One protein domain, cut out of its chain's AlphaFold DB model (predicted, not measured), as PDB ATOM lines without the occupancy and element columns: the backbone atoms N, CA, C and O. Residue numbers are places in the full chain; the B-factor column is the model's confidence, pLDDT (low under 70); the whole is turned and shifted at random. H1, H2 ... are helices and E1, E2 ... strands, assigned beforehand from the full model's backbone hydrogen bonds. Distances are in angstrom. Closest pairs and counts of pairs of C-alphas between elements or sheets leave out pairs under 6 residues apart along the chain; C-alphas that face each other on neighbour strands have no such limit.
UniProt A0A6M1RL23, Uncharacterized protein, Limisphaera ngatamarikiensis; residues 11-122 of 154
ATOM      1  N   ILE A  11     142.959 146.561  64.442       77.44
ATOM      2  CA  ILE A  11     143.577 147.228  63.291       77.44
ATOM      3  C   ILE A  11     142.728 147.059  62.021       77.44
ATOM      4  O   ILE A  11     142.442 148.049  61.354       77.44
ATOM      5  N   ASP A  12     142.233 145.852  61.725       79.88
ATOM      6  CA  ASP A  12     141.368 145.581  60.559       79.88
ATOM      7  C   ASP A  12     140.041 146.355  60.618       79.88
ATOM      8  O   ASP A  12     139.410 146.632  59.601       79.88
ATOM      9  N   ARG A  13     139.612 146.733  61.826       78.44
ATOM     10  CA  ARG A  13     138.424 147.569  62.069       78.44
ATOM     11  C   ARG A  13     138.697 149.063  61.929       78.44
ATOM     12  O   ARG A  13     137.779 149.863  62.111       78.44
ATOM     13  N   GLY A  14     139.953 149.448  61.707       78.25
ATOM     14  CA  GLY A  14     140.398 150.837  61.735       78.25
ATOM     15  C   GLY A  14     140.284 151.473  63.122       78.25
ATOM     16  O   GLY A  14     140.127 152.687  63.225       78.25
ATOM     17  N   TRP A  15     140.302 150.683  64.205       79.25
ATOM     18  CA  TRP A  15     140.204 151.221  65.567       79.25
ATOM     19  C   TRP A  15     141.523 151.778  66.087       79.25
ATOM     20  O   TRP A  15     141.513 152.545  67.042       79.25
ATOM     21  N   GLY A  16     142.636 151.452  65.441       78.75
ATOM     22  CA  GLY A  16     143.947 152.020  65.711       78.75
ATOM     23  C   GLY A  16     144.935 151.623  64.620       78.75
ATOM     24  O   GLY A  16     144.729 150.641  63.911       78.75
ATOM     25  N   LEU A  17     146.016 152.391  64.493       79.38
ATOM     26  CA  LEU A  17     147.101 152.116  63.540       79.38
ATOM     27  C   LEU A  17     148.066 151.026  64.037       79.38
ATOM     28  O   LEU A  17     148.871 150.491  63.277       79.38
ATOM     29  N   ARG A  18     148.001 150.718  65.336       84.25
ATOM     30  CA  ARG A  18     148.771 149.679  66.014       84.25
ATOM     31  C   ARG A  18     148.031 149.191  67.257       84.25
ATOM     32  O   ARG A  18     147.073 149.814  67.712       84.25
ATOM     33  N   ARG A  19     148.528 148.100  67.837       83.44
ATOM     34  CA  ARG A  19     148.135 147.632  69.175       83.44
ATOM     35  C   ARG A  19     148.610 148.603  70.263       83.44
ATOM     36  O   ARG A  19     149.709 149.154  70.158       83.44
ATOM     37  N   SER A  20     147.806 148.769  71.310       84.44
ATOM     38  CA  SER A  20     148.203 149.503  72.516       84.44
ATOM     39  C   SER A  20     149.287 148.738  73.277       84.44
ATOM     40  O   SER A  20     149.276 147.503  73.314       84.44
ATOM     41  N   VAL A  21     150.213 149.468  73.893       87.75
ATOM     42  CA  VAL A  21     151.304 148.917  74.713       87.75
ATOM     43  C   VAL A  21     151.347 149.597  76.077       87.75
ATOM     44  O   VAL A  21     150.754 150.651  76.276       87.75
ATOM     45  N   ALA A  22     152.071 149.012  77.035       87.38
ATOM     46  CA  ALA A  22     152.156 149.546  78.396       87.38
ATOM     47  C   ALA A  22     152.681 150.995  78.445       87.38
ATOM     48  O   ALA A  22     152.243 151.774  79.288       87.38
ATOM     49  N   ALA A  23     153.570 151.367  77.516       87.75
ATOM     50  CA  ALA A  23     154.110 152.722  77.414       87.75
ATOM     51  C   ALA A  23     153.034 153.790  77.145       87.75
ATOM     52  O   ALA A  23     153.201 154.924  77.587       87.75
ATOM     53  N   ASP A  24     151.918 153.434  76.496       87.19
ATOM     54  CA  ASP A  24     150.821 154.373  76.215       87.19
ATOM     55  C   ASP A  24     150.103 154.825  77.497       87.19
ATOM     56  O   ASP A  24     149.537 155.911  77.542       87.19
ATOM     57  N   TYR A  25     150.166 154.013  78.555       89.75
ATOM     58  CA  TYR A  25     149.424 154.211  79.802       89.75
ATOM     59  C   TYR A  25     150.286 154.730  80.957       89.75
ATOM     60  O   TYR A  25     149.817 154.840  82.088       89.75
ATOM     61  N   LEU A  26     151.564 155.036  80.722       90.50
ATOM     62  CA  LEU A  26     152.521 155.340  81.795       90.50
ATOM     63  C   LEU A  26     152.212 156.671  82.534       90.50
ATOM     64  O   LEU A  26     152.670 156.889  83.660       90.50
ATOM     65  N   TRP A  27     151.363 157.528  81.959       89.69
ATOM     66  CA  TRP A  27     150.913 158.787  82.563       89.69
ATOM     67  C   TRP A  27     149.492 158.707  83.133       89.69
ATOM     68  O   TRP A  27     149.109 159.591  83.903       89.69
ATOM     69  N   ASP A  28     148.758 157.630  82.852       89.81
ATOM     70  CA  ASP A  28     147.363 157.473  83.252       89.81
ATOM     71  C   ASP A  28     147.253 157.029  84.710       89.81
ATOM     72  O   ASP A  28     147.813 156.014  85.133       89.81
ATOM     73  N   ARG A  29     146.516 157.803  85.512       92.50
ATOM     74  CA  ARG A  29     146.300 157.520  86.938       92.50
ATOM     75  C   ARG A  29     144.851 157.839  87.338       92.50
ATOM     76  O   ARG A  29     144.543 159.012  87.537       92.50
ATOM     77  N   PRO A  30     143.976 156.828  87.519       92.00
ATOM     78  CA  PRO A  30     144.202 155.400  87.272       92.00
ATOM     79  C   PRO A  30     144.216 155.065  85.773       92.00
ATOM     80  O   PRO A  30     143.708 155.827  84.955       92.00
ATOM     81  N   VAL A  31     144.760 153.897  85.424       90.81
ATOM     82  CA  VAL A  31     144.743 153.411  84.039       90.81
ATOM     83  C   VAL A  31     143.320 153.008  83.642       90.81
ATOM     84  O   VAL A  31     142.689 152.191  84.315       90.81
ATOM     85  N   MET A  32     142.826 153.552  82.528       88.69
ATOM     86  CA  MET A  32     141.464 153.322  82.034       88.69
ATOM     87  C   MET A  32     141.411 152.153  81.043       88.69
ATOM     88  O   MET A  32     141.161 152.332  79.851       88.69
ATOM     89  N   LEU A  33     141.642 150.933  81.537       86.75
ATOM     90  CA  LEU A  33     141.450 149.714  80.744       86.75
ATOM     91  C   LEU A  33     139.983 149.274  80.801       86.75
ATOM     92  O   LEU A  33     139.431 149.032  81.874       86.75
ATOM     93  N   GLY A  34     139.344 149.142  79.640       84.75
ATOM     94  CA  GLY A  34     137.984 148.612  79.552       84.75
ATOM     95  C   GLY A  34     137.956 147.101  79.792       84.75
ATOM     96  O   GLY A  34     138.655 146.355  79.113       84.75
ATOM     97  N   SER A  35     137.119 146.632  80.720       88.19
ATOM     98  CA  SER A  35     136.879 145.195  80.947       88.19
ATOM     99  C   SER A  35     135.795 144.619  80.031       88.19
ATOM    100  O   SER A  35     135.840 143.447  79.665       88.19
ATOM    101  N   VAL A  36     134.819 145.447  79.648       89.56
ATOM    102  CA  VAL A  36     133.679 145.082  78.800       89.56
ATOM    103  C   VAL A  36     133.554 146.087  77.663       89.56
ATOM    104  O   VAL A  36     133.731 147.289  77.854       89.56
ATOM    105  N   ARG A  37     133.208 145.591  76.472       87.44
ATOM    106  CA  ARG A  37     132.978 146.402  75.273       87.44
ATOM    107  C   ARG A  37     131.499 146.385  74.903       87.44
ATOM    108  O   ARG A  37     131.037 145.479  74.216       87.44
ATOM    109  N   VAL A  38     130.763 147.387  75.384       88.12
ATOM    110  CA  VAL A  38     129.390 147.673  74.923       88.12
ATOM    111  C   VAL A  38     129.420 148.544  73.663       88.12
ATOM    112  O   VAL A  38     128.621 148.344  72.752       88.12
ATOM    113  N   GLY A  39     130.371 149.480  73.595       87.25
ATOM    114  CA  GLY A  39     130.666 150.297  72.419       87.25
ATOM    115  C   GLY A  39     132.072 150.036  71.859       87.25
ATOM    116  O   GLY A  39     132.781 149.149  72.347       87.25
ATOM    117  N   PRO A  40     132.484 150.800  70.831       87.44
ATOM    118  CA  PRO A  40     133.847 150.768  70.306       87.44
ATOM    119  C   PRO A  40     134.888 151.148  71.366       87.44
ATOM    120  O   PRO A  40     134.599 151.903  72.293       87.44
ATOM    121  N   ASP A  41     136.114 150.655  71.200       87.69
ATOM    122  CA  ASP A  41     137.241 151.030  72.062       87.69
ATOM    123  C   ASP A  41     137.540 152.535  71.979       87.69
ATOM    124  O   ASP A  41     137.435 153.103  70.893       87.69
ATOM    125  N   LEU A  42     137.911 153.185  73.087       89.50
ATOM    126  CA  LEU A  42     138.134 154.638  73.134       89.50
ATOM    127  C   LEU A  42     139.607 155.066  73.063       89.50
ATOM    128  O   LEU A  42     139.853 156.254  72.870       89.50
ATOM    129  N   ALA A  43     140.581 154.153  73.161       87.38
ATOM    130  CA  ALA A  43     141.999 154.516  73.290       87.38
ATOM    131  C   ALA A  43     142.541 155.341  72.104       87.38
ATOM    132  O   ALA A  43     143.482 156.112  72.254       87.38
ATOM    133  N   ASN A  44     141.918 155.204  70.931       87.44
ATOM    134  CA  ASN A  44     142.238 155.945  69.707       87.44
ATOM    135  C   ASN A  44     141.013 156.690  69.147       87.44
ATOM    136  O   ASN A  44     140.843 156.831  67.932       87.44
ATOM    137  N   ALA A  45     140.087 157.118  70.009       88.81
ATOM    138  CA  ALA A  45     138.907 157.865  69.578       88.81
ATOM    139  C   ALA A  45     139.276 159.189  68.893       88.81
ATOM    140  O   ALA A  45     138.744 159.467  67.819       88.81
ATOM    141  N   GLY A  46     140.232 159.942  69.440       86.94
ATOM    142  CA  GLY A  46     140.641 161.240  68.902       86.94
ATOM    143  C   GLY A  46     141.271 161.162  67.513       86.94
ATOM    144  O   GLY A  46     141.060 162.049  66.690       86.94
ATOM    145  N   ALA A  47     141.964 160.062  67.209       86.19
ATOM    146  CA  ALA A  47     142.522 159.823  65.877       86.19
ATOM    147  C   ALA A  47     141.446 159.530  64.814       86.19
ATOM    148  O   ALA A  47     141.653 159.807  63.636       86.19
ATOM    149  N   ARG A  48     140.300 158.964  65.215       86.00
ATOM    150  CA  ARG A  48     139.204 158.583  64.301       86.00
ATOM    151  C   ARG A  48     138.150 159.671  64.152       86.00
ATOM    152  O   ARG A  48     137.546 159.794  63.093       86.00
ATOM    153  N   LEU A  49     137.907 160.420  65.222       85.38
ATOM    154  CA  LEU A  49     136.840 161.409  65.332       85.38
ATOM    155  C   LEU A  49     137.434 162.737  65.829       85.38
ATOM    156  O   LEU A  49     137.275 163.086  66.999       85.38
ATOM    157  N   PRO A  50     138.158 163.471  64.963       81.56
ATOM    158  CA  PRO A  50     138.825 164.709  65.358       81.56
ATOM    159  C   PRO A  50     137.855 165.885  65.538       81.56
ATOM    160  O   PRO A  50     138.216 166.866  66.196       81.56
ATOM    161  N   ASP A  51     136.656 165.795  64.949       91.62
ATOM    162  CA  ASP A  51     135.656 166.855  64.971       91.62
ATOM    163  C   ASP A  51     134.979 166.970  66.343       91.62
ATOM    164  O   ASP A  51     134.337 166.043  66.844       91.62
ATOM    165  N   GLU A  52     135.125 168.145  66.948       92.19
ATOM    166  CA  GLU A  52     134.535 168.466  68.244       92.19
ATOM    167  C   GLU A  52     133.009 168.502  68.162       92.19
ATOM    168  O   GLU A  52     132.329 168.009  69.065       92.19
ATOM    169  N   GLN A  53     132.469 169.026  67.059       91.56
ATOM    170  CA  GLN A  53     131.033 169.197  66.903       91.56
ATOM    171  C   GLN A  53     130.320 167.845  66.821       91.56
ATOM    172  O   GLN A  53     129.320 167.637  67.512       91.56
ATOM    173  N   TRP A  54     130.873 166.895  66.066       91.94
ATOM    174  CA  TRP A  54     130.392 165.516  66.014       91.94
ATOM    175  C   TRP A  54     130.332 164.865  67.401       91.94
ATOM    176  O   TRP A  54     129.312 164.283  67.772       91.94
ATOM    177  N   LEU A  55     131.402 164.987  68.200       93.12
ATOM    178  CA  LEU A  55     131.466 164.389  69.540       93.12
ATOM    179  C   LEU A  55     130.431 165.007  70.484       93.12
ATOM    180  O   LEU A  55     129.759 164.285  71.223       93.12
ATOM    181  N   LEU A  56     130.265 166.327  70.438       94.25
ATOM    182  CA  LEU A  56     129.279 167.023  71.257       94.25
ATOM    183  C   LEU A  56     127.839 166.639  70.872       94.25
ATOM    184  O   LEU A  56     127.020 166.379  71.754       94.25
ATOM    185  N   VAL A  57     127.533 166.530  69.575       93.38
ATOM    186  CA  VAL A  57     126.217 166.070  69.098       93.38
ATOM    187  C   VAL A  57     125.970 164.613  69.493       93.38
ATOM    188  O   VAL A  57     124.881 164.288  69.965       93.38
ATOM    189  N   HIS A  58     126.979 163.744  69.385       93.25
ATOM    190  CA  HIS A  58     126.870 162.342  69.790       93.25
ATOM    191  C   HIS A  58     126.626 162.175  71.300       93.25
ATOM    192  O   HIS A  58     125.871 161.296  71.710       93.25
ATOM    193  N   LEU A  59     127.223 163.030  72.139       94.00
ATOM    194  CA  LEU A  59     126.968 163.050  73.585       94.00
ATOM    195  C   LEU A  59     125.564 163.566  73.924       94.00
ATOM    196  O   LEU A  59     124.943 163.058  74.859       94.00
ATOM    197  N   TRP A  60     125.063 164.562  73.188       93.44
ATOM    198  CA  TRP A  60     123.699 165.066  73.361       93.44
ATOM    199  C   TRP A  60     122.661 164.004  73.003       93.44
ATOM    200  O   TRP A  60     121.742 163.723  73.781       93.44
ATOM    201  N   ASP A  61     122.828 163.401  71.828       93.25
ATOM    202  CA  ASP A  61     121.991 162.316  71.363       93.25
ATOM    203  C   ASP A  61     122.731 161.393  70.378       93.25
ATOM    204  O   ASP A  61     122.898 161.722  69.196       93.25
ATOM    205  N   PRO A  62     123.111 160.185  70.823       93.44
ATOM    206  CA  PRO A  62     123.905 159.277  70.010       93.44
ATOM    207  C   PRO A  62     123.139 158.727  68.801       93.44
ATOM    208  O   PRO A  62     123.770 158.292  67.837       93.44
ATOM    209  N   GLN A  63     121.802 158.785  68.806       92.00
ATOM    210  CA  GLN A  63     120.980 158.321  67.683       92.00
ATOM    211  C   GLN A  63     121.141 159.181  66.423       92.00
ATOM    212  O   GLN A  63     120.865 158.690  65.332       92.00
ATOM    213  N   ILE A  64     121.597 160.435  66.553       90.62
ATOM    214  CA  ILE A  64     121.759 161.354  65.415       90.62
ATOM    215  C   ILE A  64     122.830 160.843  64.449       90.62
ATOM    216  O   ILE A  64     122.612 160.786  63.243       90.62
ATOM    217  N   HIS A  65     123.992 160.461  64.981       89.19
ATOM    218  CA  HIS A  65     125.118 159.985  64.174       89.19
ATOM    219  C   HIS A  65     125.210 158.461  64.105       89.19
ATOM    220  O   HIS A  65     125.863 157.920  63.216       89.19
ATOM    221  N   SER A  66     124.589 157.746  65.044       89.50
ATOM    222  CA  SER A  66     124.619 156.284  65.103       89.50
ATOM    223  C   SER A  66     123.224 155.738  65.419       89.50
ATOM    224  O   SER A  66     122.929 155.424  66.578       89.50
ATOM    225  N   PRO A  67     122.355 155.609  64.399       91.06
ATOM    226  CA  PRO A  67     121.027 155.029  64.565       91.06
ATOM    227  C   PRO A  67     121.116 153.617  65.160       91.06
ATOM    228  O   PRO A  67     121.864 152.775  64.666       91.06
ATOM    229  N   GLY A  68     120.378 153.357  66.240       90.50
ATOM    230  CA  GLY A  68     120.425 152.081  66.964       90.50
ATOM    231  C   GLY A  68     121.563 151.960  67.985       90.50
ATOM    232  O   GLY A  68     121.783 150.873  68.518       90.50
ATOM    233  N   SER A  69     122.283 153.048  68.291       90.88
ATOM    234  CA  SER A  69     123.284 153.052  69.364       90.88
ATOM    235  C   SER A  69     122.658 152.698  70.719       90.88
ATOM    236  O   SER A  69     121.599 153.209  71.077       90.88
ATOM    237  N   MET A  70     123.326 151.848  71.502       91.88
ATOM    238  CA  MET A  70     122.923 151.540  72.883       91.88
ATOM    239  C   MET A  70     123.467 152.556  73.902       91.88
ATOM    240  O   MET A  70     123.207 152.430  75.097       91.88
ATOM    241  N   MET A  71     124.251 153.543  73.457       94.12
ATOM    242  CA  MET A  71     124.794 154.581  74.331       94.12
ATOM    243  C   MET A  71     123.656 155.461  74.880       94.12
ATOM    244  O   MET A  71     122.804 155.901  74.105       94.12
ATOM    245  N   PRO A  72     123.617 155.739  76.195       94.50
ATOM    246  CA  PRO A  72     122.640 156.662  76.760       94.50
ATOM    247  C   PRO A  72     122.977 158.121  76.389       94.50
ATOM    248  O   PRO A  72     124.155 158.468  76.289       94.50
ATOM    249  N   PRO A  73     121.970 158.995  76.214       94.44
ATOM    250  CA  PRO A  73     122.200 160.415  75.964       94.44
ATOM    251  C   PRO A  73     122.656 161.140  77.242       94.44
ATOM    252  O   PRO A  73     122.002 161.064  78.285       94.44
ATOM    253  N   TYR A  74     123.736 161.916  77.157       95.00
ATOM    254  CA  TYR A  74     124.345 162.648  78.275       95.00
ATOM    255  C   TYR A  74     123.859 164.103  78.353       95.00
ATOM    256  O   TYR A  74     124.645 165.046  78.451       95.00
ATOM    257  N   ARG A  75     122.535 164.307  78.332       92.81
ATOM    258  CA  ARG A  75     121.913 165.649  78.275       92.81
ATOM    259  C   ARG A  75     122.286 166.567  79.440       92.81
ATOM    260  O   ARG A  75     122.292 167.776  79.266       92.81
ATOM    261  N   TYR A  76     122.636 166.008  80.598       93.56
ATOM    262  CA  TYR A  76     123.042 166.780  81.781       93.56
ATOM    263  C   TYR A  76     124.353 167.564  81.593       93.56
ATOM    264  O   TYR A  76     124.681 168.407  82.422       93.56
ATOM    265  N   LEU A  77     125.126 167.277  80.540       93.94
ATOM    266  CA  LEU A  77     126.331 168.028  80.188       93.94
ATOM    267  C   LEU A  77     126.027 169.310  79.399       93.94
ATOM    268  O   LEU A  77     126.948 170.070  79.093       93.94
ATOM    269  N   PHE A  78     124.763 169.566  79.070       93.69
ATOM    270  CA  PHE A  78     124.352 170.655  78.200       93.69
ATOM    271  C   PHE A  78     123.269 171.509  78.852       93.69
ATOM    272  O   PHE A  78     122.437 171.023  79.618       93.69
ATOM    273  N   GLU A  79     123.263 172.787  78.499       91.19
ATOM    274  CA  GLU A  79     122.252 173.751  78.909       91.19
ATOM    275  C   GLU A  79     121.400 174.145  77.707       91.19
ATOM    276  O   GLU A  79     121.916 174.483  76.641       91.19
ATOM    277  N   VAL A  80     120.082 174.128  77.888       89.19
ATOM    278  CA  VAL A  80     119.145 174.625  76.882       89.19
ATOM    279  C   VAL A  80     118.890 176.097  77.159       89.19
ATOM    280  O   VAL A  80     118.464 176.461  78.255       89.19
ATOM    281  N   ARG A  81     119.149 176.947  76.166       84.94
ATOM    282  CA  ARG A  81     118.908 178.389  76.236       84.94
ATOM    283  C   ARG A  81     117.931 178.795  75.144       84.94
ATOM    284  O   ARG A  81     117.937 178.229  74.055       84.94
ATOM    285  N   SER A  82     117.094 179.786  75.425       80.12
ATOM    286  CA  SER A  82     116.295 180.422  74.378       80.12
ATOM    287  C   SER A  82     117.235 181.177  73.440       80.12
ATOM    288  O   SER A  82     118.119 181.900  73.903       80.12
ATOM    289  N   ALA A  83     117.057 180.997  72.135       69.56
ATOM    290  CA  ALA A  83     117.731 181.770  71.108       69.56
ATOM    291  C   ALA A  83     117.235 183.220  71.203       69.56
ATOM    292  O   ALA A  83     116.224 183.590  70.614       69.56
ATOM    293  N   GLY A  84     117.908 184.035  72.017       63.97
ATOM    294  CA  GLY A  84     117.885 185.480  71.813       63.97
ATOM    295  C   GLY A  84     118.567 185.817  70.483       63.97
ATOM    296  O   GLY A  84     119.269 184.977  69.926       63.97
ATOM    297  N   GLU A  85     118.397 187.041  69.986       54.38
ATOM    298  CA  GLU A  85     118.924 187.534  68.692       54.38
ATOM    299  C   GLU A  85     120.469 187.560  68.564       54.38
ATOM    300  O   GLU A  85     121.012 188.200  67.669       54.38
ATOM    301  N   GLY A  86     121.206 186.865  69.432       58.88
ATOM    302  CA  GLY A  86     122.656 186.725  69.369       58.88
ATOM    303  C   GLY A  86     123.067 185.284  69.092       58.88
ATOM    304  O   GLY A  86     122.628 184.362  69.781       58.88
ATOM    305  N   GLU A  87     123.951 185.095  68.114       61.47
ATOM    306  CA  GLU A  87     124.640 183.827  67.884       61.47
ATOM    307  C   GLU A  87     125.359 183.400  69.170       61.47
ATOM    308  O   GLU A  87     126.276 184.066  69.659       61.47
ATOM    309  N   VAL A  88     124.913 182.294  69.766       66.88
ATOM    310  CA  VAL A  88     125.548 181.771  70.972       66.88
ATOM    311  C   VAL A  88     126.787 180.996  70.546       66.88
ATOM    312  O   VAL A  88     126.689 179.888  70.018       66.88
ATOM    313  N   SER A  89     127.959 181.594  70.764       67.50
ATOM    314  CA  SER A  89     129.244 180.998  70.398       67.50
ATOM    315  C   SER A  89     129.389 179.587  70.983       67.50
ATOM    316  O   SER A  89     129.339 179.379  72.199       67.50
ATOM    317  N   GLY A  90     129.548 178.601  70.097       76.06
ATOM    318  CA  GLY A  90     129.726 177.195  70.454       76.06
ATOM    319  C   GLY A  90     128.442 176.436  70.803       76.06
ATOM    320  O   GLY A  90     128.530 175.444  71.524       76.06
ATOM    321  N   ALA A  91     127.277 176.892  70.334       83.50
ATOM    322  CA  ALA A  91     126.047 176.101  70.342       83.50
ATOM    323  C   ALA A  91     126.148 174.864  69.429       83.50
ATOM    324  O   ALA A  91     126.903 174.846  68.457       83.50
ATOM    325  N   LEU A  92     125.363 173.829  69.738       85.12
ATOM    326  CA  LEU A  92     125.309 172.616  68.929       85.12
ATOM    327  C   LEU A  92     124.596 172.836  67.587       85.12
ATOM    328  O   LEU A  92     123.449 173.281  67.553       85.12
ATOM    329  N   SER A  93     125.214 172.363  66.509       85.94
ATOM    330  CA  SER A  93     124.585 172.148  65.204       85.94
ATOM    331  C   SER A  93     123.753 170.861  65.224       85.94
ATOM    332  O   SER A  93     124.281 169.770  65.009       85.94
ATOM    333  N   LEU A  94     122.456 170.975  65.521       85.00
ATOM    334  CA  LEU A  94     121.514 169.849  65.524       85.00
ATOM    335  C   LEU A  94     120.666 169.828  64.241       85.00
ATOM    336  O   LEU A  94     120.278 170.894  63.764       85.00
ATOM    337  N   PRO A  95     120.330 168.641  63.699       83.88
ATOM    338  CA  PRO A  95     119.381 168.536  62.597       83.88
ATOM    339  C   PRO A  95     117.968 168.944  63.037       83.88
ATOM    340  O   PRO A  95     117.591 168.818  64.211       83.88
ATOM    341  N   GLU A  96     117.166 169.405  62.076       76.38
ATOM    342  CA  GLU A  96     115.777 169.804  62.305       76.38
ATOM    343  C   GLU A  96     114.963 168.661  62.941       76.38
ATOM    344  O   GLU A  96     115.119 167.487  62.606       76.38
ATOM    345  N   GLY A  97     114.118 168.994  63.922       78.88
ATOM    346  CA  GLY A  97     113.311 168.018  64.668       78.88
ATOM    347  C   GLY A  97     114.013 167.341  65.853       78.88
ATOM    348  O   GLY A  97     113.353 166.636  66.616       78.88
ATOM    349  N   ARG A  98     115.319 167.572  66.060       81.81
ATOM    350  CA  ARG A  98     116.051 167.078  67.244       81.81
ATOM    351  C   ARG A  98     116.477 168.159  68.238       81.81
ATOM    352  O   ARG A  98     117.045 167.852  69.288       81.81
ATOM    353  N   ALA A  99     116.155 169.410  67.925       78.56
ATOM    354  CA  ALA A  99     116.227 170.515  68.867       78.56
ATOM    355  C   ALA A  99     115.197 170.332  70.007       78.56
ATOM    356  O   ALA A  99     114.116 169.786  69.775       78.56
ATOM    357  N   PRO A 100     115.504 170.785  71.238       77.81
ATOM    358  CA  PRO A 100     114.622 170.625  72.400       77.81
ATOM    359  C   PRO A 100     113.308 171.420  72.303       77.81
ATOM    360  O   PRO A 100     112.323 171.037  72.932       77.81
ATOM    361  N   GLY A 101     113.267 172.480  71.493       79.94
ATOM    362  CA  GLY A 101     112.074 173.288  71.266       79.94
ATOM    363  C   GLY A 101     112.291 174.358  70.190       79.94
ATOM    364  O   GLY A 101     113.437 174.638  69.824       79.94
ATOM    365  N   PRO A 102     111.209 174.956  69.657       78.06
ATOM    366  CA  PRO A 102     111.305 176.017  68.658       78.06
ATOM    367  C   PRO A 102     112.068 177.217  69.233       78.06
ATOM    368  O   PRO A 102     111.726 177.721  70.300       78.06
ATOM    369  N   GLY A 103     113.124 177.647  68.537       79.38
ATOM    370  CA  GLY A 103     113.970 178.757  68.981       79.38
ATOM    371  C   GLY A 103     114.800 178.453  70.231       79.38
ATOM    372  O   GLY A 103     115.171 179.379  70.941       79.38
ATOM    373  N   GLN A 104     115.077 177.185  70.544       83.19
ATOM    374  CA  GLN A 104     115.987 176.811  71.629       83.19
ATOM    375  C   GLN A 104     117.319 176.309  71.077       83.19
ATOM    376  O   GLN A 104     117.358 175.462  70.185       83.19
ATOM    377  N   VAL A 105     118.411 176.800  71.656       86.44
ATOM    378  CA  VAL A 105     119.777 176.373  71.350       86.44
ATOM    379  C   VAL A 105     120.340 175.555  72.502       86.44
ATOM    380  O   VAL A 105     120.063 175.817  73.675       86.44
ATOM    381  N   VAL A 106     121.139 174.547  72.164       89.81
ATOM    382  CA  VAL A 106     121.814 173.694  73.142       89.81
ATOM    383  C   VAL A 106     123.267 174.127  73.236       89.81
ATOM    384  O   VAL A 106     123.987 174.116  72.240       89.81
ATOM    385  N   VAL A 107     123.695 174.503  74.436       91.31
ATOM    386  CA  VAL A 107     125.044 174.996  74.707       91.31
ATOM    387  C   VAL A 107     125.781 173.977  75.582       91.31
ATOM    388  O   VAL A 107     125.254 173.573  76.621       91.31
ATOM    389  N   PRO A 108     126.986 173.531  75.196       93.50
ATOM    390  CA  PRO A 108     127.792 172.643  76.019       93.50
ATOM    391  C   PRO A 108     128.344 173.378  77.244       93.50
ATOM    392  O   PRO A 108     128.881 174.480  77.134       93.50
ATOM    393  N   THR A 109     128.253 172.734  78.408       94.56
ATOM    394  CA  THR A 109     128.923 173.204  79.632       94.56
ATOM    395  C   THR A 109     130.439 173.025  79.531       94.56
ATOM    396  O   THR A 109     130.938 172.257  78.701       94.56
ATOM    397  N   ASP A 110     131.194 173.640  80.444       94.25
ATOM    398  CA  ASP A 110     132.647 173.432  80.537       94.25
ATOM    399  C   ASP A 110     133.015 171.955  80.731       94.25
ATOM    400  O   ASP A 110     134.022 171.482  80.208       94.25
ATOM    401  N   ARG A 111     132.156 171.185  81.414       94.88
ATOM    402  CA  ARG A 111     132.333 169.735  81.584       94.88
ATOM    403  C   ARG A 111     132.201 168.982  80.263       94.88
ATOM    404  O   ARG A 111     132.975 168.058  80.028       94.88
ATOM    405  N   ALA A 112     131.257 169.368  79.403       94.62
ATOM    406  CA  ALA A 112     131.112 168.775  78.074       94.62
ATOM    407  C   ALA A 112     132.353 169.045  77.217       94.62
ATOM    408  O   ALA A 112     132.899 168.127  76.610       94.62
ATOM    409  N   ARG A 113     132.829 170.295  77.222       94.25
ATOM    410  CA  ARG A 113     134.029 170.701  76.479       94.25
ATOM    411  C   ARG A 113     135.271 169.971  76.977       94.25
ATOM    412  O   ARG A 113     136.013 169.428  76.168       94.25
ATOM    413  N   ALA A 114     135.461 169.885  78.294       95.88
ATOM    414  CA  ALA A 114     136.571 169.149  78.893       95.88
ATOM    415  C   ALA A 114     136.527 167.651  78.547       95.88
ATOM    416  O   ALA A 114     137.556 167.067  78.212       95.88
ATOM    417  N   LEU A 115     135.340 167.034  78.571       94.56
ATOM    418  CA  LEU A 115     135.168 165.638  78.173       94.56
ATOM    419  C   LEU A 115     135.528 165.423  76.699       94.56
ATOM    420  O   LEU A 115     136.251 164.485  76.374       94.56
ATOM    421  N   VAL A 116     135.059 166.291  75.804       94.75
ATOM    422  CA  VAL A 116     135.378 166.180  74.377       94.75
ATOM    423  C   VAL A 116     136.856 166.449  74.110       94.75
ATOM    424  O   VAL A 116     137.472 165.705  73.349       94.75
ATOM    425  N   ALA A 117     137.464 167.426  74.783       94.75
ATOM    426  CA  ALA A 117     138.902 167.666  74.713       94.75
ATOM    427  C   ALA A 117     139.702 166.427  75.148       94.75
ATOM    428  O   ALA A 117     140.648 166.033  74.465       94.75
ATOM    429  N   TYR A 118     139.276 165.762  76.227       93.31
ATOM    430  CA  TYR A 118     139.870 164.502  76.664       93.31
ATOM    431  C   TYR A 118     139.732 163.414  75.591       93.31
ATOM    432  O   TYR A 118     140.740 162.842  75.183       93.31
ATOM    433  N   LEU A 119     138.533 163.183  75.047       93.88
ATOM    434  CA  LEU A 119     138.315 162.182  73.990       93.88
ATOM    435  C   LEU A 119     139.163 162.454  72.738       93.88
ATOM    436  O   LEU A 119     139.702 161.519  72.147       93.88
ATOM    437  N   ARG A 120     139.333 163.727  72.362       93.75
ATOM    438  CA  ARG A 120     140.199 164.149  71.248       93.75
ATOM    439  C   ARG A 120     141.687 163.944  71.545       93.75
ATOM    440  O   ARG A 120     142.461 163.699  70.622       93.75
ATOM    441  N   SER A 121     142.098 164.004  72.812       91.75
ATOM    442  CA  SER A 121     143.480 163.703  73.210       91.75
ATOM    443  C   SER A 121     143.818 162.207  73.209       91.75
ATOM    444  O   SER A 121     144.998 161.865  73.203       91.75
ATOM    445  N   LEU A 122     142.823 161.312  73.151       90.19
ATOM    446  CA  LEU A 122     143.043 159.862  73.086       90.19
ATOM    447  C   LEU A 122     143.507 159.436  71.684       90.19
ATOM    448  O   LEU A 122     142.698 159.092  70.814       90.19
TER     449      LEU A 122
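AT A GLANCE: This is residues 11 to 122 of the 154 residues of an uncharacterized protein of Limisphaera ngatamarikiensis (UniProt A0A6M1RL23). This elongated domain has little regular structure: H3 and H4 cross near the middle, the antiparallel strand hairpin E1 E2 makes one end, and loops with tiny H1 the other. Of 112 printed residues 39 are in named elements, H1 H2 H3 E1 E2 H4 in order, class mixed. It is only just loose, close to compact: radius of gyration of the C-alphas 16.2 A, spans 51 by 29 by 21 A.

HOW THE PARTS SIT: H1, residues 22 to 25, touches no helix. H2, residues 45 to 48, touches H4, residues 110 to 121, with H4's residues 119 to 121 alone; the closest C-alphas, Gly 46 and Arg 120, are 3.8 A apart. H3, residues 52 to 60, touches H4 at a steep tilt of 58 degrees, opposite ways; closest C-alphas Leu 55 and Val 116, 6.5 A. E1, residues 78 to 82, and E2, residues 104 to 108, form a hairpin; N 79 and O 107, 2.8 A, are within hydrogen-bond range. H3 and H4 have every O i to N i+4 pair within range; H1 and H2 are too short for one.

IN THESE COORDINATES: H1 begins at C-alpha 22 (152.156, 149.546, 78.396); H4, 16.3 A from first to last C-alpha, ends at C-alpha 121 (143.480, 163.703, 73.210).

THE WHOLE: The printed part has no cut. Long links: H1 to H2, H3 to E1, E1 to E2. Residues 83 to 89 have pLDDT under 70.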